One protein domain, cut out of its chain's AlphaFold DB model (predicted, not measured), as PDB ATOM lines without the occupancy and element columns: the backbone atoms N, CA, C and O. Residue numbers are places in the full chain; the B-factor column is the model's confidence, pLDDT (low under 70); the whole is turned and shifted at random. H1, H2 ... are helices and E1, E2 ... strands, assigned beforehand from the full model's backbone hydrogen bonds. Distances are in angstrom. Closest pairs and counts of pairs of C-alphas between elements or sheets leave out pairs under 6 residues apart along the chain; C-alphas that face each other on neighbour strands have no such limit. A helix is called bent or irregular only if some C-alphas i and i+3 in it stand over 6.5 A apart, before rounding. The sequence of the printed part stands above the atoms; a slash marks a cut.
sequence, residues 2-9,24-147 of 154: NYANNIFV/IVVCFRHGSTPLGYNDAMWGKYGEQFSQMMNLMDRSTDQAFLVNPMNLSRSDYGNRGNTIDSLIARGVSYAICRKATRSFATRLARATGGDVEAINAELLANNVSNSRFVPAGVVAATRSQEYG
ATOM      1  N   ASN A   2     293.378 218.769 194.152       92.50
ATOM      2  CA  ASN A   2     292.606 217.867 195.013       92.50
ATOM      3  C   ASN A   2     291.672 218.582 196.011       92.50
ATOM      4  O   ASN A   2     290.555 218.138 196.220       92.50
ATOM      5  N   TYR A   3     292.073 219.726 196.575       93.75
ATOM      6  CA  TYR A   3     291.173 220.512 197.431       93.75
ATOM      7  C   TYR A   3     289.945 221.051 196.693       93.75
ATOM      8  O   TYR A   3     288.872 221.054 197.277       93.75
ATOM      9  N   ALA A   4     290.068 221.457 195.426       95.50
ATOM     10  CA  ALA A   4     288.908 221.895 194.648       95.50
ATOM     11  C   ALA A   4     287.921 220.737 194.452       95.50
ATOM     12  O   ALA A   4     286.734 220.897 194.705       95.50
ATOM     13  N   ASN A   5     288.434 219.550 194.112       95.56
ATOM     14  CA  ASN A   5     287.616 218.341 194.048       95.56
ATOM     15  C   ASN A   5     286.932 218.033 195.387       95.56
ATOM     16  O   ASN A   5     285.733 217.793 195.412       95.56
ATOM     17  N   ASN A   6     287.678 218.068 196.492       95.19
ATOM     18  CA  ASN A   6     287.132 217.773 197.815       95.19
ATOM     19  C   ASN A   6     286.064 218.779 198.256       95.19
ATOM     20  O   ASN A   6     285.145 218.382 198.956       95.19
ATOM     21  N   ILE A   7     286.178 220.054 197.868       96.31
ATOM     22  CA  ILE A   7     285.139 221.050 198.152       96.31
ATOM     23  C   ILE A   7     283.844 220.664 197.445       96.31
ATOM     24  O   ILE A   7     282.814 220.593 198.097       96.31
ATOM     25  N   PHE A   8     283.896 220.375 196.146       96.88
ATOM     26  CA  PHE A   8     282.708 219.982 195.393       96.88
ATOM     27  C   PHE A   8     282.086 218.684 195.916       96.88
ATOM     28  O   PHE A   8     280.899 218.654 196.218       96.88
ATOM     29  N   VAL A   9     282.896 217.631 196.080       95.81
ATOM     30  CA  VAL A   9     282.418 216.327 196.565       95.81
ATOM     31  C   VAL A   9     281.867 216.449 197.985       95.81
ATOM     32  O   VAL A   9     280.765 215.992 198.252       95.81
ATOM     33  N   ILE A  24     285.254 228.546 192.760       97.62
ATOM     34  CA  ILE A  24     286.645 228.226 193.109       97.62
ATOM     35  C   ILE A  24     287.614 228.919 192.148       97.62
ATOM     36  O   ILE A  24     287.525 228.777 190.928       97.62
ATOM     37  N   VAL A  25     288.602 229.615 192.719       97.56
ATOM     38  CA  VAL A  25     289.767 230.125 191.986       97.56
ATOM     39  C   VAL A  25     291.027 229.437 192.495       97.56
ATOM     40  O   VAL A  25     291.446 229.638 193.636       97.56
ATOM     41  N   VAL A  26     291.682 228.653 191.641       97.50
ATOM     42  CA  VAL A  26     292.981 228.054 191.961       97.50
ATOM     43  C   VAL A  26     294.091 229.022 191.565       97.50
ATOM     44  O   VAL A  26     294.245 229.385 190.400       97.50
ATOM     45  N   CYS A  27     294.892 229.450 192.542       97.62
ATOM     46  CA  CYS A  27     295.977 230.401 192.313       97.62
ATOM     47  C   CYS A  27     297.354 229.722 192.328       97.62
ATOM     48  O   CYS A  27     297.844 229.316 193.385       97.62
ATOM     49  N   PHE A  28     298.014 229.680 191.170       97.62
ATOM     50  CA  PHE A  28     299.421 229.315 191.033       97.62
ATOM     51  C   PHE A  28     300.299 230.520 191.388       97.62
ATOM     52  O   PHE A  28     300.397 231.503 190.645       97.62
ATOM     53  N   ARG A  29     300.917 230.474 192.570       96.56
ATOM     54  CA  ARG A  29     301.715 231.573 193.124       96.56
ATOM     55  C   ARG A  29     302.974 231.049 193.792       96.56
ATOM     56  O   ARG A  29     303.012 229.926 194.279       96.56
ATOM     57  N   HIS A  30     303.985 231.907 193.893       95.56
ATOM     58  CA  HIS A  30     305.273 231.532 194.477       95.56
ATOM     59  C   HIS A  30     305.862 230.314 193.736       95.56
ATOM     60  O   HIS A  30     305.840 230.298 192.505       95.56
ATOM     61  N   GLY A  31     306.357 229.302 194.445       95.88
ATOM     62  CA  GLY A  31     306.952 228.098 193.859       95.88
ATOM     63  C   GLY A  31     306.020 227.307 192.940       95.88
ATOM     64  O   GLY A  31     306.507 226.674 192.016       95.88
ATOM     65  N   SER A  32     304.693 227.396 193.107       96.06
ATOM     66  CA  SER A  32     303.744 226.668 192.250       96.06
ATOM     67  C   SER A  32     303.438 227.360 190.921       96.06
ATOM     68  O   SER A  32     302.702 226.810 190.110       96.06
ATOM     69  N   THR A  33     303.990 228.554 190.673       98.38
ATOM     70  CA  THR A  33     303.703 229.346 189.462       98.38
ATOM     71  C   THR A  33     303.916 228.573 188.151       98.38
ATOM     72  O   THR A  33     303.059 228.711 187.280       98.38
ATOM     73  N   PRO A  34     304.961 227.728 187.985       98.44
ATOM     74  CA  PRO A  34     305.151 226.984 186.739       98.44
ATOM     75  C   PRO A  34     304.036 225.994 186.397       98.44
ATOM     76  O   PRO A  34     303.802 225.714 185.226       98.44
ATOM     77  N   LEU A  35     303.276 225.528 187.393       97.69
ATOM     78  CA  LEU A  35     302.096 224.685 187.167       97.69
ATOM     79  C   LEU A  35     300.954 225.436 186.456       97.69
ATOM     80  O   LEU A  35     299.983 224.812 186.041       97.69
ATOM     81  N   GLY A  36     301.054 226.763 186.313       98.25
ATOM     82  CA  GLY A  36     300.124 227.584 185.539       98.25
ATOM     83  C   GLY A  36     300.478 227.740 184.058       98.25
ATOM     84  O   GLY A  36     299.736 228.415 183.346       98.25
ATOM     85  N   TYR A  37     301.584 227.162 183.581       98.75
ATOM     86  CA  TYR A  37     301.974 227.226 182.167       98.75
ATOM     87  C   TYR A  37     301.518 225.992 181.389       98.75
ATOM     88  O   TYR A  37     301.378 224.910 181.957       98.75
ATOM     89  N   ASN A  38     301.267 226.153 180.093       98.56
ATOM     90  CA  ASN A  38     300.838 225.056 179.227       98.56
ATOM     91  C   ASN A  38     301.967 224.036 178.958       98.56
ATOM     92  O   ASN A  38     303.131 224.245 179.318       98.56
ATOM     93  N   ASP A  39     301.624 222.937 178.287       98.50
ATOM     94  CA  ASP A  39     302.573 221.856 178.003       98.50
ATOM     95  C   ASP A  39     303.718 222.282 177.074       98.50
ATOM     96  O   ASP A  39     304.801 221.717 177.167       98.50
ATOM     97  N   ALA A  40     303.548 223.320 176.246       98.50
ATOM     98  CA  ALA A  40     304.638 223.834 175.415       98.50
ATOM     99  C   ALA A  40     305.786 224.400 176.270       98.50
ATOM    100  O   ALA A  40     306.960 224.176 175.973       98.50
ATOM    101  N   MET A  41     305.466 225.089 177.372       98.69
ATOM    102  CA  MET A  41     306.486 225.583 178.304       98.69
ATOM    103  C   MET A  41     307.107 224.464 179.124       98.69
ATOM    104  O   MET A  41     308.302 224.519 179.398       98.69
ATOM    105  N   TRP A  42     306.337 223.442 179.493       98.56
ATOM    106  CA  TRP A  42     306.888 222.266 180.166       98.56
ATOM    107  C   TRP A  42     307.768 221.420 179.240       98.56
ATOM    108  O   TRP A  42     308.802 220.937 179.682       98.56
ATOM    109  N   GLY A  43     307.455 221.329 177.949       98.50
ATOM    110  CA  GLY A  43     308.331 220.672 176.978       98.50
ATOM    111  C   GLY A  43     309.661 221.409 176.797       98.50
ATOM    112  O   GLY A  43     310.695 220.779 176.600       98.50
ATOM    113  N   LYS A  44     309.651 222.744 176.899       98.50
ATOM    114  CA  LYS A  44     310.841 223.589 176.711       98.50
ATOM    115  C   LYS A  44     311.686 223.769 177.976       98.50
ATOM    116  O   LYS A  44     312.909 223.781 177.895       98.50
ATOM    117  N   TYR A  45     311.035 223.967 179.120       98.62
ATOM    118  CA  TYR A  45     311.661 224.355 180.388       98.62
ATOM    119  C   TYR A  45     311.411 223.351 181.520       98.62
ATOM    120  O   TYR A  45     311.663 223.660 182.685       98.62
ATOM    121  N   GLY A  46     310.886 222.166 181.208       98.19
ATOM    122  CA  GLY A  46     310.449 221.171 182.186       98.19
ATOM    123  C   GLY A  46     311.532 220.752 183.172       98.19
ATOM    124  O   GLY A  46     311.297 220.763 184.378       98.19
ATOM    125  N   GLU A  47     312.750 220.502 182.687       97.94
ATOM    126  CA  GLU A  47     313.905 220.206 183.543       97.94
ATOM    127  C   GLU A  47     314.185 221.335 184.539       97.94
ATOM    128  O   GLU A  47     314.326 221.104 185.741       97.94
ATOM    129  N   GLN A  48     314.204 222.579 184.058       98.38
ATOM    130  CA  GLN A  48     314.458 223.751 184.885       98.38
ATOM    131  C   GLN A  48     313.311 223.996 185.871       98.38
ATOM    132  O   GLN A  48     313.565 224.327 187.028       98.38
ATOM    133  N   PHE A  49     312.055 223.817 185.456       98.38
ATOM    134  CA  PHE A  49     310.899 223.923 186.342       98.38
ATOM    135  C   PHE A  49     310.939 222.865 187.438       98.38
ATOM    136  O   PHE A  49     310.843 223.223 188.611       98.38
ATOM    137  N   SER A  50     311.159 221.600 187.082       97.19
ATOM    138  CA  SER A  50     311.309 220.497 188.030       97.19
ATOM    139  C   SER A  50     312.401 220.776 189.060       97.19
ATOM    140  O   SER A  50     312.149 220.673 190.258       97.19
ATOM    141  N   GLN A  51     313.579 221.236 188.634       96.38
ATOM    142  CA  GLN A  51     314.661 221.598 189.555       96.38
ATOM    143  C   GLN A  51     314.293 222.791 190.451       96.38
ATOM    144  O   GLN A  51     314.432 222.724 191.671       96.38
ATOM    145  N   MET A  52     313.784 223.885 189.876       96.69
ATOM    146  CA  MET A  52     313.443 225.104 190.627       96.69
ATOM    147  C   MET A  52     312.295 224.904 191.619       96.69
ATOM    148  O   MET A  52     312.195 225.650 192.595       96.69
ATOM    149  N   MET A  53     311.416 223.941 191.347       95.81
ATOM    150  CA  MET A  53     310.310 223.550 192.215       95.81
ATOM    151  C   MET A  53     310.669 222.415 193.177       95.81
ATOM    152  O   MET A  53     309.861 222.112 194.051       95.81
ATOM    153  N   ASN A  54     311.844 221.794 193.021       94.19
ATOM    154  CA  ASN A  54     312.203 220.535 193.674       94.19
ATOM    155  C   ASN A  54     311.114 219.457 193.485       94.19
ATOM    156  O   ASN A  54     310.613 218.868 194.443       94.19
ATOM    157  N   LEU A  55     310.693 219.265 192.231       93.19
ATOM    158  CA  LEU A  55     309.550 218.450 191.834       93.19
ATOM    159  C   LEU A  55     309.925 217.502 190.685       93.19
ATOM    160  O   LEU A  55     309.947 217.903 189.521       93.19
ATOM    161  N   MET A  56     310.156 216.236 191.023       93.69
ATOM    162  CA  MET A  56     310.442 215.150 190.079       93.69
ATOM    163  C   MET A  56     309.252 214.190 189.982       93.69
ATOM    164  O   MET A  56     308.479 214.049 190.939       93.69
ATOM    165  N   ASP A  57     309.101 213.514 188.843       93.25
ATOM    166  CA  ASP A  57     308.136 212.428 188.700       93.25
ATOM    167  C   ASP A  57     308.640 211.202 189.464       93.25
ATOM    168  O   ASP A  57     309.584 210.538 189.054       93.25
ATOM    169  N   ARG A  58     307.977 210.867 190.572       88.69
ATOM    170  CA  ARG A  58     308.345 209.723 191.422       88.69
ATOM    171  C   ARG A  58     308.257 208.368 190.717       88.69
ATOM    172  O   ARG A  58     308.840 207.412 191.209       88.69
ATOM    173  N   SER A  59     307.502 208.270 189.624       88.12
ATOM    174  CA  SER A  59     307.363 207.016 188.875       88.12
ATOM    175  C   SER A  59     308.535 206.747 187.933       88.12
ATOM    176  O   SER A  59     308.849 205.589 187.679       88.12
ATOM    177  N   THR A  60     309.188 207.799 187.431       91.69
ATOM    178  CA  THR A  60     310.287 207.696 186.457       91.69
ATOM    179  C   THR A  60     311.621 208.194 187.005       91.69
ATOM    180  O   THR A  60     312.659 207.938 186.402       91.69
ATOM    181  N   ASP A  61     311.597 208.906 188.132       92.69
ATOM    182  CA  ASP A  61     312.715 209.662 188.699       92.69
ATOM    183  C   ASP A  61     313.286 210.713 187.726       92.69
ATOM    184  O   ASP A  61     314.467 211.050 187.748       92.69
ATOM    185  N   GLN A  62     312.440 211.227 186.826       95.75
ATOM    186  CA  GLN A  62     312.800 212.227 185.819       95.75
ATOM    187  C   GLN A  62     312.060 213.548 186.038       95.75
ATOM    188  O   GLN A  62     311.067 213.634 186.766       95.75
ATOM    189  N   ALA A  63     312.558 214.602 185.392       97.19
ATOM    190  CA  ALA A  63     311.834 215.860 185.304       97.19
ATOM    191  C   ALA A  63     310.545 215.689 184.490       97.19
ATOM    192  O   ALA A  63     310.444 214.837 183.606       97.19
ATOM    193  N   PHE A  64     309.561 216.540 184.761       96.69
ATOM    194  CA  PHE A  64     308.345 216.570 183.961       96.69
ATOM    195  C   PHE A  64     308.580 217.341 182.661       96.69
ATOM    196  O   PHE A  64     309.108 218.446 182.691       96.69
ATOM    197  N   LEU A  65     308.131 216.782 181.534       96.88
ATOM    198  CA  LEU A  65     308.160 217.429 180.208       96.88
ATOM    199  C   LEU A  65     306.767 217.861 179.719       96.88
ATOM    200  O   LEU A  65     306.611 218.407 178.633       96.88
ATOM    201  N   VAL A  66     305.749 217.617 180.538       97.12
ATOM    202  CA  VAL A  66     304.369 218.091 180.386       97.12
ATOM    203  C   VAL A  66     303.929 218.668 181.722       97.12
ATOM    204  O   VAL A  66     304.509 218.319 182.754       97.12
ATOM    205  N   ASN A  67     302.921 219.539 181.742       97.44
ATOM    206  CA  ASN A  67     302.456 220.113 182.995       97.44
ATOM    207  C   ASN A  67     301.964 218.988 183.923       97.44
ATOM    208  O   ASN A  67     301.010 218.283 183.584       97.44
ATOM    209  N   PRO A  68     302.542 218.830 185.129       96.00
ATOM    210  CA  PRO A  68     302.143 217.773 186.052       96.00
ATOM    211  C   PRO A  68     300.660 217.834 186.448       96.00
ATOM    212  O   PRO A  68     300.073 216.827 186.833       96.00
ATOM    213  N   MET A  69     300.033 219.013 186.372       96.12
ATOM    214  CA  MET A  69     298.601 219.184 186.639       96.12
ATOM    215  C   MET A  69     297.700 218.656 185.516       96.12
ATOM    216  O   MET A  69     296.497 218.573 185.736       96.12
ATOM    217  N   ASN A  70     298.244 218.267 184.361       95.19
ATOM    218  CA  ASN A  70     297.502 217.621 183.273       95.19
ATOM    219  C   ASN A  70     297.556 216.088 183.345       95.19
ATOM    220  O   ASN A  70     296.859 215.403 182.601       95.19
ATOM    221  N   LEU A  71     298.344 215.525 184.265       93.38
ATOM    222  CA  LEU A  71     298.454 214.082 184.432       93.38
ATOM    223  C   LEU A  71     297.235 213.530 185.178       93.38
ATOM    224  O   LEU A  71     297.043 213.800 186.365       93.38
ATOM    225  N   SER A  72     296.435 212.705 184.505       93.25
ATOM    226  CA  SER A  72     295.320 211.972 185.119       93.25
ATOM    227  C   SER A  72     295.821 210.730 185.872       93.25
ATOM    228  O   SER A  72     295.533 209.594 185.497       93.25
ATOM    229  N   ARG A  73     296.623 210.942 186.924       90.12
ATOM    230  CA  ARG A  73     297.238 209.879 187.730       90.12
ATOM    231  C   ARG A  73     296.900 210.012 189.215       90.12
ATOM    232  O   ARG A  73     297.005 211.092 189.793       90.12
ATOM    233  N   SER A  74     296.535 208.902 189.851       88.62
ATOM    234  CA  SER A  74     296.167 208.863 191.274       88.62
ATOM    235  C   SER A  74     297.364 208.955 192.225       88.62
ATOM    236  O   SER A  74     297.195 209.371 193.371       88.62
ATOM    237  N   ASP A  75     298.563 208.602 191.762       87.56
ATOM    238  CA  ASP A  75     299.807 208.598 192.541       87.56
ATOM    239  C   ASP A  75     300.475 209.982 192.648       87.56
ATOM    240  O   ASP A  75     301.444 210.154 193.389       87.56
ATOM    241  N   TYR A  76     299.935 210.988 191.956       88.69
ATOM    242  CA  TYR A  76     300.430 212.358 191.987       88.69
ATOM    243  C   TYR A  76     299.574 213.286 192.866       88.69
ATOM    244  O   TYR A  76     298.442 212.976 193.243       88.69
ATOM    245  N   GLY A  77     300.110 214.459 193.223       85.19
ATOM    246  CA  GLY A  77     299.476 215.394 194.167       85.19
ATOM    247  C   GLY A  77     298.119 215.951 193.714       85.19
ATOM    248  O   GLY A  77     297.332 216.418 194.538       85.19
ATOM    249  N   ASN A  78     297.808 215.885 192.417       91.75
ATOM    250  CA  ASN A  78     296.489 216.237 191.893       91.75
ATOM    251  C   ASN A  78     295.455 215.096 192.011       91.75
ATOM    252  O   ASN A  78     294.266 215.369 191.851       91.75
ATOM    253  N   ARG A  79     295.879 213.864 192.337       92.69
ATOM    254  CA  ARG A  79     295.037 212.660 192.470       92.69
ATOM    255  C   ARG A  79     294.154 212.405 191.241       92.69
ATOM    256  O   ARG A  79     293.012 211.989 191.373       92.69
ATOM    257  N   GLY A  80     294.668 212.708 190.051       93.94
ATOM    258  CA  GLY A  80     293.942 212.570 188.788       93.94
ATOM    259  C   GLY A  80     293.024 213.742 188.431       93.94
ATOM    260  O   GLY A  80     292.520 213.781 187.316       93.94
ATOM    261  N   ASN A  81     292.850 214.729 189.315       96.38
ATOM    262  CA  ASN A  81     292.100 215.947 189.000       96.38
ATOM    263  C   ASN A  81     292.959 216.867 188.128       96.38
ATOM    264  O   ASN A  81     293.871 217.535 188.634       96.38
ATOM    265  N   THR A  82     292.687 216.890 186.829       97.25
ATOM    266  CA  THR A  82     293.432 217.713 185.879       97.25
ATOM    267  C   THR A  82     292.945 219.160 185.875       97.25
ATOM    268  O   THR A  82     291.936 219.501 186.501       97.25
ATOM    269  N   ILE A  83     293.680 220.038 185.188       97.44
ATOM    270  CA  ILE A  83     293.221 221.411 184.938       97.44
ATOM    271  C   ILE A  83     291.886 221.376 184.192       97.44
ATOM    272  O   ILE A  83     290.890 221.879 184.706       97.44
ATOM    273  N   ASP A  84     291.832 220.709 183.040       96.94
ATOM    274  CA  ASP A  84     290.624 220.691 182.211       96.94
ATOM    275  C   ASP A  84     289.439 219.993 182.899       96.94
ATOM    276  O   ASP A  84     288.307 220.464 182.777       96.94
ATOM    277  N   SER A  85     289.670 218.942 183.703       97.19
ATOM    278  CA  SER A  85     288.578 218.293 184.447       97.19
ATOM    279  C   SER A  85     287.940 219.223 185.479       97.19
ATOM    280  O   SER A  85     286.760 219.094 185.784       97.19
ATOM    281  N   LEU A  86     288.714 220.150 186.049       97.62
ATOM    282  CA  LEU A  86     288.207 221.142 186.995       97.62
ATOM    283  C   LEU A  86     287.612 222.367 186.284       97.62
ATOM    284  O   LEU A  86     286.649 222.939 186.791       97.62
ATOM    285  N   ILE A  87     288.104 222.739 185.097       97.75
ATOM    286  CA  ILE A  87     287.454 223.756 184.248       97.75
ATOM    287  C   ILE A  87     286.039 223.318 183.880       97.75
ATOM    288  O   ILE A  87     285.112 224.117 183.986       97.75
ATOM    289  N   ALA A  88     285.858 222.044 183.517       97.06
ATOM    290  CA  ALA A  88     284.543 221.477 183.214       97.06
ATOM    291  C   ALA A  88     283.544 221.587 184.385       97.06
ATOM    292  O   ALA A  88     282.339 221.519 184.168       97.06
ATOM    293  N   ARG A  89     284.048 221.798 185.608       96.69
ATOM    294  CA  ARG A  89     283.292 221.961 186.859       96.69
ATOM    295  C   ARG A  89     283.235 223.419 187.339       96.69
ATOM    296  O   ARG A  89     282.903 223.690 188.484       96.69
ATOM    297  N   GLY A  90     283.614 224.377 186.490       96.75
ATOM    298  CA  GLY A  90     283.519 225.813 186.781       96.75
ATOM    299  C   GLY A  90     284.732 226.436 187.484       96.75
ATOM    300  O   GLY A  90     284.705 227.622 187.816       96.75
ATOM    301  N   VAL A  91     285.828 225.695 187.695       97.88
ATOM    302  CA  VAL A  91     287.035 226.249 188.331       97.88
ATOM    303  C   VAL A  91     287.751 227.223 187.396       97.88
ATOM    304  O   VAL A  91     288.027 226.918 186.235       97.88
ATOM    305  N   SER A  92     288.120 228.385 187.937       97.50
ATOM    306  CA  SER A  92     288.962 229.382 187.263       97.50
ATOM    307  C   SER A  92     290.380 229.402 187.831       97.50
ATOM    308  O   SER A  92     290.603 229.065 188.996       97.50
ATOM    309  N   TYR A  93     291.355 229.858 187.042       98.31
ATOM    310  CA  TYR A  93     292.762 229.872 187.449       98.31
ATOM    311  C   TYR A  93     293.372 231.276 187.469       98.31
ATOM    312  O   TYR A  93     293.107 232.127 186.618       98.31
ATOM    313  N   ALA A  94     294.255 231.517 188.436       98.38
ATOM    314  CA  ALA A  94     295.034 232.746 188.539       98.38
ATOM    315  C   ALA A  94     296.529 232.427 188.615       98.38
ATOM    316  O   ALA A  94     296.938 231.553 189.377       98.38
ATOM    317  N   ILE A  95     297.356 233.168 187.880       98.75
ATOM    318  CA  ILE A  95     298.807 232.944 187.822       98.75
ATOM    319  C   ILE A  95     299.538 234.209 188.267       98.75
ATOM    320  O   ILE A  95     299.253 235.315 187.810       98.75
ATOM    321  N   CYS A  96     300.482 234.067 189.193       98.69
ATOM    322  CA  CYS A  96     301.193 235.197 189.779       98.69
ATOM    323  C   CYS A  96     302.240 235.792 188.818       98.69
ATOM    324  O   CYS A  96     303.354 235.278 188.723       98.69
ATOM    325  N   ARG A  97     301.952 236.952 188.210       98.56
ATOM    326  CA  ARG A  97     302.879 237.641 187.292       98.56
ATOM    327  C   ARG A  97     304.214 238.017 187.943       98.56
ATOM    328  O   ARG A  97     305.264 237.876 187.321       98.56
ATOM    329  N   LYS A  98     304.206 238.452 189.209       98.50
ATOM    330  CA  LYS A  98     305.449 238.747 189.951       98.50
ATOM    331  C   LYS A  98     306.354 237.514 190.072       98.50
ATOM    332  O   LYS A  98     307.570 237.627 189.938       98.50
ATOM    333  N   ALA A  99     305.769 236.340 190.309       98.56
ATOM    334  CA  ALA A  99     306.525 235.096 190.368       98.56
ATOM    335  C   ALA A  99     306.952 234.633 188.967       98.56
ATOM    336  O   ALA A  99     308.094 234.212 188.818       98.56
ATOM    337  N   THR A 100     306.115 234.809 187.940       98.81
ATOM    338  CA  THR A 100     306.483 234.563 186.533       98.81
ATOM    339  C   THR A 100     307.754 235.306 186.147       98.81
ATOM    340  O   THR A 100     308.690 234.688 185.647       98.81
ATOM    341  N   ARG A 101     307.857 236.593 186.502       98.75
ATOM    342  CA  ARG A 101     309.078 237.373 186.275       98.75
ATOM    343  C   ARG A 101     310.297 236.789 186.995       98.75
ATOM    344  O   ARG A 101     311.379 236.739 186.419       98.75
ATOM    345  N   SER A 102     310.131 236.322 188.235       98.50
ATOM    346  CA  SER A 102     311.218 235.669 188.979       98.50
ATOM    347  C   SER A 102     311.680 234.373 188.308       98.50
ATOM    348  O   SER A 102     312.886 234.151 188.198       98.50
ATOM    349  N   PHE A 103     310.750 233.547 187.821       98.62
ATOM    350  CA  PHE A 103     311.081 232.346 187.053       98.62
ATOM    351  C   PHE A 103     311.779 232.693 185.740       98.62
ATOM    352  O   PHE A 103     312.802 232.088 185.449       98.62
ATOM    353  N   ALA A 104     311.327 233.716 185.011       98.75
ATOM    354  CA  ALA A 104     312.009 234.181 183.804       98.75
ATOM    355  C   ALA A 104     313.471 234.576 184.078       98.75
ATOM    356  O   ALA A 104     314.361 234.171 183.338       98.75
ATOM    357  N   THR A 105     313.755 235.286 185.180       98.69
ATOM    358  CA  THR A 105     315.142 235.599 185.579       98.69
ATOM    359  C   THR A 105     315.964 234.341 185.851       98.69
ATOM    360  O   THR A 105     317.136 234.284 185.484       98.69
ATOM    361  N   ARG A 106     315.385 233.333 186.509       98.44
ATOM    362  CA  ARG A 106     316.091 232.081 186.815       98.44
ATOM    363  C   ARG A 106     316.327 231.239 185.560       98.44
ATOM    364  O   ARG A 106     317.422 230.715 185.404       98.44
ATOM    365  N   LEU A 107     315.342 231.159 184.667       98.69
ATOM    366  CA  LEU A 107     315.459 230.476 183.378       98.69
ATOM    367  C   LEU A 107     316.526 231.130 182.504       98.69
ATOM    368  O   LEU A 107     317.426 230.442 182.051       98.69
ATOM    369  N   ALA A 108     316.490 232.457 182.355       98.56
ATOM    370  CA  ALA A 108     317.501 233.211 181.617       98.56
ATOM    371  C   ALA A 108     318.925 232.898 182.097       98.56
ATOM    372  O   ALA A 108     319.812 232.648 181.287       98.56
ATOM    373  N   ARG A 109     319.137 232.835 183.421       98.12
ATOM    374  CA  ARG A 109     320.427 232.438 184.008       98.12
ATOM    375  C   ARG A 109     320.806 230.993 183.683       98.12
ATOM    376  O   ARG A 109     321.974 230.734 183.432       98.12
ATOM    377  N   ALA A 110     319.845 230.072 183.710       97.31
ATOM    378  CA  ALA A 110     320.084 228.654 183.451       97.31
ATOM    379  C   ALA A 110     320.337 228.348 181.964       97.31
ATOM    380  O   ALA A 110     321.085 227.429 181.654       97.31
ATOM    381  N   THR A 111     319.729 229.107 181.049       96.56
ATOM    382  CA  THR A 111     319.776 228.840 179.601       96.56
ATOM    383  C   THR A 111     320.590 229.864 178.808       96.56
ATOM    384  O   THR A 111     320.646 229.768 177.587       96.56
ATOM    385  N   GLY A 112     321.160 230.884 179.460       96.69
ATOM    386  CA  GLY A 112     321.841 232.001 178.790       96.69
ATOM    387  C   GLY A 112     320.914 232.897 177.953       96.69
ATOM    388  O   GLY A 112     321.375 233.545 177.019       96.69
ATOM    389  N   GLY A 113     319.608 232.899 178.242       96.25
ATOM    390  CA  GLY A 113     318.597 233.637 177.475       96.25
ATOM    391  C   GLY A 113     318.344 235.064 177.973       96.25
ATOM    392  O   GLY A 113     318.824 235.466 179.032       96.25
ATOM    393  N   ASP A 114     317.531 235.820 177.232       98.44
ATOM    394  CA  ASP A 114     317.071 237.150 177.643       98.44
ATOM    395  C   ASP A 114     315.847 237.074 178.576       98.44
ATOM    396  O   ASP A 114     314.883 236.347 178.323       98.44
ATOM    397  N   VAL A 115     315.871 237.849 179.665       98.62
ATOM    398  CA  VAL A 115     314.821 237.804 180.695       98.62
ATOM    399  C   VAL A 115     313.492 238.348 180.168       98.62
ATOM    400  O   VAL A 115     312.440 237.826 180.539       98.62
ATOM    401  N   GLU A 116     313.509 239.397 179.339       98.62
ATOM    402  CA  GLU A 116     312.275 239.988 178.813       98.62
ATOM    403  C   GLU A 116     311.612 239.073 177.791       98.62
ATOM    404  O   GLU A 116     310.407 238.836 177.893       98.62
ATOM    405  N   ALA A 117     312.393 238.491 176.881       98.69
ATOM    406  CA  ALA A 117     311.914 237.525 175.902       98.69
ATOM    407  C   ALA A 117     311.285 236.298 176.579       98.69
ATOM    408  O   ALA A 117     310.148 235.944 176.270       98.69
ATOM    409  N   ILE A 118     311.970 235.699 177.562       98.81
ATOM    410  CA  ILE A 118     311.434 234.548 178.308       98.81
ATOM    411  C   ILE A 118     310.184 234.950 179.093       98.81
ATOM    412  O   ILE A 118     309.192 234.227 179.102       98.81
ATOM    413  N   ASN A 119     310.183 236.111 179.751       98.81
ATOM    414  CA  ASN A 119     309.009 236.566 180.489       98.81
ATOM    415  C   ASN A 119     307.802 236.789 179.564       98.81
ATOM    416  O   ASN A 119     306.693 236.407 179.926       98.81
ATOM    417  N   ALA A 120     308.001 237.387 178.390       98.81
ATOM    418  CA  ALA A 120     306.946 237.558 177.394       98.81
ATOM    419  C   ALA A 120     306.418 236.206 176.894       98.81
ATOM    420  O   ALA A 120     305.205 236.020 176.816       98.81
ATOM    421  N   GLU A 121     307.311 235.248 176.640       98.75
ATOM    422  CA  GLU A 121     306.947 233.890 176.236       98.75
ATOM    423  C   GLU A 121     306.103 233.181 177.305       98.75
ATOM    424  O   GLU A 121     305.027 232.670 176.992       98.75
ATOM    425  N   LEU A 122     306.524 233.207 178.575       98.75
ATOM    426  CA  LEU A 122     305.751 232.619 179.676       98.75
ATOM    427  C   LEU A 122     304.366 233.267 179.812       98.75
ATOM    428  O   LEU A 122     303.381 232.579 180.073       98.75
ATOM    429  N   LEU A 123     304.275 234.587 179.621       98.69
ATOM    430  CA  LEU A 123     303.012 235.326 179.691       98.69
ATOM    431  C   LEU A 123     302.058 235.032 178.526       98.69
ATOM    432  O   LEU A 123     300.862 235.278 178.663       98.69
ATOM    433  N   ALA A 124     302.567 234.516 177.409       98.56
ATOM    434  CA  ALA A 124     301.765 234.083 176.268       98.56
ATOM    435  C   ALA A 124     301.336 232.605 176.354       98.56
ATOM    436  O   ALA A 124     300.542 232.158 175.533       98.56
ATOM    437  N   ASN A 125     301.856 231.845 177.327       98.62
ATOM    438  CA  ASN A 125     301.704 230.389 177.407       98.62
ATOM    439  C   ASN A 125     301.129 229.917 178.752       98.62
ATOM    440  O   ASN A 125     301.665 229.027 179.418       98.62
ATOM    441  N   ASN A 126     300.019 230.517 179.169       98.38
ATOM    442  CA  ASN A 126     299.248 230.060 180.319       98.38
ATOM    443  C   ASN A 126     298.317 228.886 179.984       98.38
ATOM    444  O   ASN A 126     297.994 228.621 178.829       98.38
ATOM    445  N   VAL A 127     297.874 228.185 181.026       98.19
ATOM    446  CA  VAL A 127     296.844 227.140 180.928       98.19
ATOM    447  C   VAL A 127     295.470 227.728 180.573       98.19
ATOM    448  O   VAL A 127     295.224 228.925 180.755       98.19
ATOM    449  N   SER A 128     294.563 226.882 180.085       97.06
ATOM    450  CA  SER A 128     293.165 227.209 179.780       97.06
ATOM    451  C   SER A 128     292.431 227.823 180.987       97.06
ATOM    452  O   SER A 128     292.794 227.608 182.143       97.06
ATOM    453  N   ASN A 129     291.408 228.643 180.711       97.62
ATOM    454  CA  ASN A 129     290.575 229.328 181.714       97.62
ATOM    455  C   ASN A 129     291.368 230.017 182.851       97.62
ATOM    456  O   ASN A 129     291.007 229.958 184.033       97.62
ATOM    457  N   SER A 130     292.492 230.649 182.498       98.31
ATOM    458  CA  SER A 130     293.381 231.296 183.459       98.31
ATOM    459  C   SER A 130     293.713 232.732 183.082       98.31
ATOM    460  O   SER A 130     293.641 233.132 181.921       98.31
ATOM    461  N   ARG A 131     294.128 233.516 184.079       97.81
ATOM    462  CA  ARG A 131     294.665 234.864 183.866       97.81
ATOM    463  C   ARG A 131     295.897 235.131 184.712       97.81
ATOM    464  O   ARG A 131     295.985 234.715 185.870       97.81
ATOM    465  N   PHE A 132     296.809 235.924 184.166       98.62
ATOM    466  CA  PHE A 132     297.878 236.517 184.957       98.62
ATOM    467  C   PHE A 132     297.328 237.640 185.832       98.62
ATOM    468  O   PHE A 132     296.743 238.604 185.344       98.62
ATOM    469  N   VAL A 133     297.557 237.530 187.135       98.31
ATOM    470  CA  VAL A 133     297.253 238.574 188.118       98.31
ATOM    471  C   VAL A 133     298.541 239.303 188.510       98.31
ATOM    472  O   VAL A 133     299.606 238.676 188.504       98.31
ATOM    473  N   PRO A 134     298.493 240.594 188.900       97.81
ATOM    474  CA  PRO A 134     299.699 241.353 189.255       97.81
ATOM    475  C   PRO A 134     300.567 240.650 190.314       97.81
ATOM    476  O   PRO A 134     301.786 240.546 190.169       97.81
ATOM    477  N   ALA A 135     299.925 240.082 191.337       98.06
ATOM    478  CA  ALA A 135     300.527 239.157 192.289       98.06
ATOM    479  C   ALA A 135     299.459 238.210 192.857       98.06
ATOM    480  O   ALA A 135     298.336 238.631 193.127       98.06
ATOM    481  N   GLY A 136     299.813 236.944 193.094       97.12
ATOM    482  CA  GLY A 136     298.877 235.950 193.636       97.12
ATOM    483  C   GLY A 136     298.351 236.300 195.032       97.12
ATOM    484  O   GLY A 136     297.200 236.021 195.337       97.12
ATOM    485  N   VAL A 137     299.159 236.973 195.858       96.69
ATOM    486  CA  VAL A 137     298.717 237.465 197.175       96.69
ATOM    487  C   VAL A 137     297.685 238.588 197.060       96.69
ATOM    488  O   VAL A 137     296.739 238.598 197.830       96.69
ATOM    489  N   VAL A 138     297.803 239.469 196.057       97.12
ATOM    490  CA  VAL A 138     296.800 240.518 195.798       97.12
ATOM    491  C   VAL A 138     295.497 239.897 195.307       97.12
ATOM    492  O   VAL A 138     294.425 240.318 195.721       97.12
ATOM    493  N   ALA A 139     295.576 238.876 194.447       96.56
ATOM    494  CA  ALA A 139     294.388 238.137 194.034       96.56
ATOM    495  C   ALA A 139     293.695 237.482 195.236       96.56
ATOM    496  O   ALA A 139     292.489 237.624 195.366       96.56
ATOM    497  N   ALA A 140     294.448 236.848 196.141       96.31
ATOM    498  CA  ALA A 140     293.887 236.259 197.354       96.31
ATOM    499  C   ALA A 140     293.193 237.306 198.240       96.31
ATOM    500  O   ALA A 140     292.022 237.131 198.560       96.31
ATOM    501  N   THR A 141     293.864 238.417 198.571       97.25
ATOM    502  CA  THR A 141     293.273 239.454 199.436       97.25
ATOM    503  C   THR A 141     292.031 240.076 198.807       97.25
ATOM    504  O   THR A 141     291.030 240.259 199.487       97.25
ATOM    505  N   ARG A 142     292.054 240.350 197.494       96.50
ATOM    506  CA  ARG A 142     290.884 240.880 196.783       96.50
ATOM    507  C   ARG A 142     289.748 239.871 196.715       96.50
ATOM    508  O   ARG A 142     288.613 240.257 196.923       96.50
ATOM    509  N   SER A 143     290.021 238.592 196.471       97.00
ATOM    510  CA  SER A 143     288.978 237.560 196.500       97.00
ATOM    511  C   SER A 143     288.320 237.460 197.878       97.00
ATOM    512  O   SER A 143     287.106 237.311 197.956       97.00
ATOM    513  N   GLN A 144     289.084 237.603 198.963       97.38
ATOM    514  CA  GLN A 144     288.526 237.595 200.320       97.38
ATOM    515  C   GLN A 144     287.557 238.763 200.576       97.38
ATOM    516  O   GLN A 144     286.564 238.574 201.272       97.38
ATOM    517  N   GLU A 145     287.771 239.933 199.961       97.44
ATOM    518  CA  GLU A 145     286.818 241.062 200.015       97.44
ATOM    519  C   GLU A 145     285.454 240.718 199.375       97.44
ATOM    520  O   GLU A 145     284.448 241.329 199.721       97.44
ATOM    521  N   TYR A 146     285.404 239.710 198.494       96.50
ATOM    522  CA  TYR A 146     284.178 239.171 197.885       96.50
ATOM    523  C   TYR A 146     283.686 237.878 198.562       96.50
ATOM    524  O   TYR A 146     282.905 237.134 197.976       96.50
ATOM    525  N   GLY A 147     284.149 237.580 199.779       97.06
ATOM    526  CA  GLY A 147     283.680 236.435 200.565       97.06
ATOM    527  C   GLY A 147     284.370 235.100 200.269       97.06
ATOM    528  O   GLY A 147     283.944 234.071 200.786       97.06
TER     529      GLY A 147
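Overview. This is residues 2 to 9 and 24 to 147 of the 154 residues of an uncharacterized protein of Gammaproteobacteria bacterium (UniProt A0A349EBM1). A small parallel sheet of three strands, E1, E2 and E3, lies between two helices, H7 over one face and H2 over the other. Beyond one end of the strands H5 runs on from E2, with H6 folding back across it; H3 follows H2, and the long loop of residues 54 to 82 leads from H3 to H4. The printed part has 132 residues with seven named helices and three strands, in the order H1 E1 H2 H3 H4 E2 H5 H6 E3 H7, and its class is mostly helix. It is compact, with a radius of gyration of the C-alphas of 14.7 A, and spans 45 by 37 by 20 A, only just flat.

Along the chain. E1 is residues 25 to 28, E2 residues 92 to 96, 13.8 A long, and E3 residues 130 to 133. H2 is residues 30 to 36 and H7 residues 136 to 145, 14.6 A long, ending at C-alpha 145 (286.818, 241.062, 200.015). H3 is residues 39 to 53, 16.3 A, H5 residues 97 to 111, 20.5 A, and H6 residues 115 to 124, 14.3 A. H1 is residues 2 to 9, beginning at C-alpha 2 (292.606, 217.867, 195.013), and H4 is residues 83 to 87. H2 and H3 are irregular: C-alphas 31 and 34 are 7.4 A apart, and C-alphas 44 and 47 are 8.2 A apart.

Arrangement. The sheet's order is E1 E2 E3, with parallel neighbours. N 28 and O 94 are 2.8 A apart, and N 95 and O 131 are 2.9 A apart, both within hydrogen-bond range. E2, H5 H6, E3 form a strand-helix-strand unit, two parallel neighbour strands with helices between, and its crossover is right-handed; E1, H2 H3 H4, E2 form another. The sheet and its helices form three layers, with H7 and H2 on opposite faces. H7 lies over E2 at a height over the sheet of 9.4 A, along the strands at 15 degrees on the local plane. H2 lies only just over E2, with 3 C-alphas on it, at a height of 5.9 A. H4 and H5 only graze the sheet, with residues 83 to 87 and 97 to 100. H5 is the hub, touching H2, H3 and H6. H5 and H6 touch at a steep tilt of 54 degrees, opposite ways; their closest C-alphas, of Ala 104 and Asn 119, are 5.1 A apart. H5 touches H2 with residues 99 to 100 alone, about perpendicular at 85 degrees, the closest C-alphas being those of His 30 and Ala 99, 5.6 A. H2 and H3 are a helical hairpin at a shallow tilt of 20 degrees; the closest C-alphas, of Gly 31 and Met 53, are 5.9 A apart. H1 is close to H4 but not clearly touching it; the closest C-alphas, of Asn 5 and Leu 86, are 7.6 A apart. Every O i to N i+4 pair is within hydrogen-bond range in H1, H4, H5, H6 and H7; H3 has 9 of 11, and H2 has 0 of 3 but 3 of 4 O i to N i+3 pairs.

Size, cuts and confidence. The two C-alphas farthest apart, of Val 9 and Gly 112, are 46.0 A apart. Residues 10 to 23 are not printed; C-alphas 9 and 24 are 13.1 A apart across the cut. Of the links that are printed whole, H3 to H4 is long, with 29 residues. The mean pLDDT of the printed part is 96.6, and no printed residue is under 70.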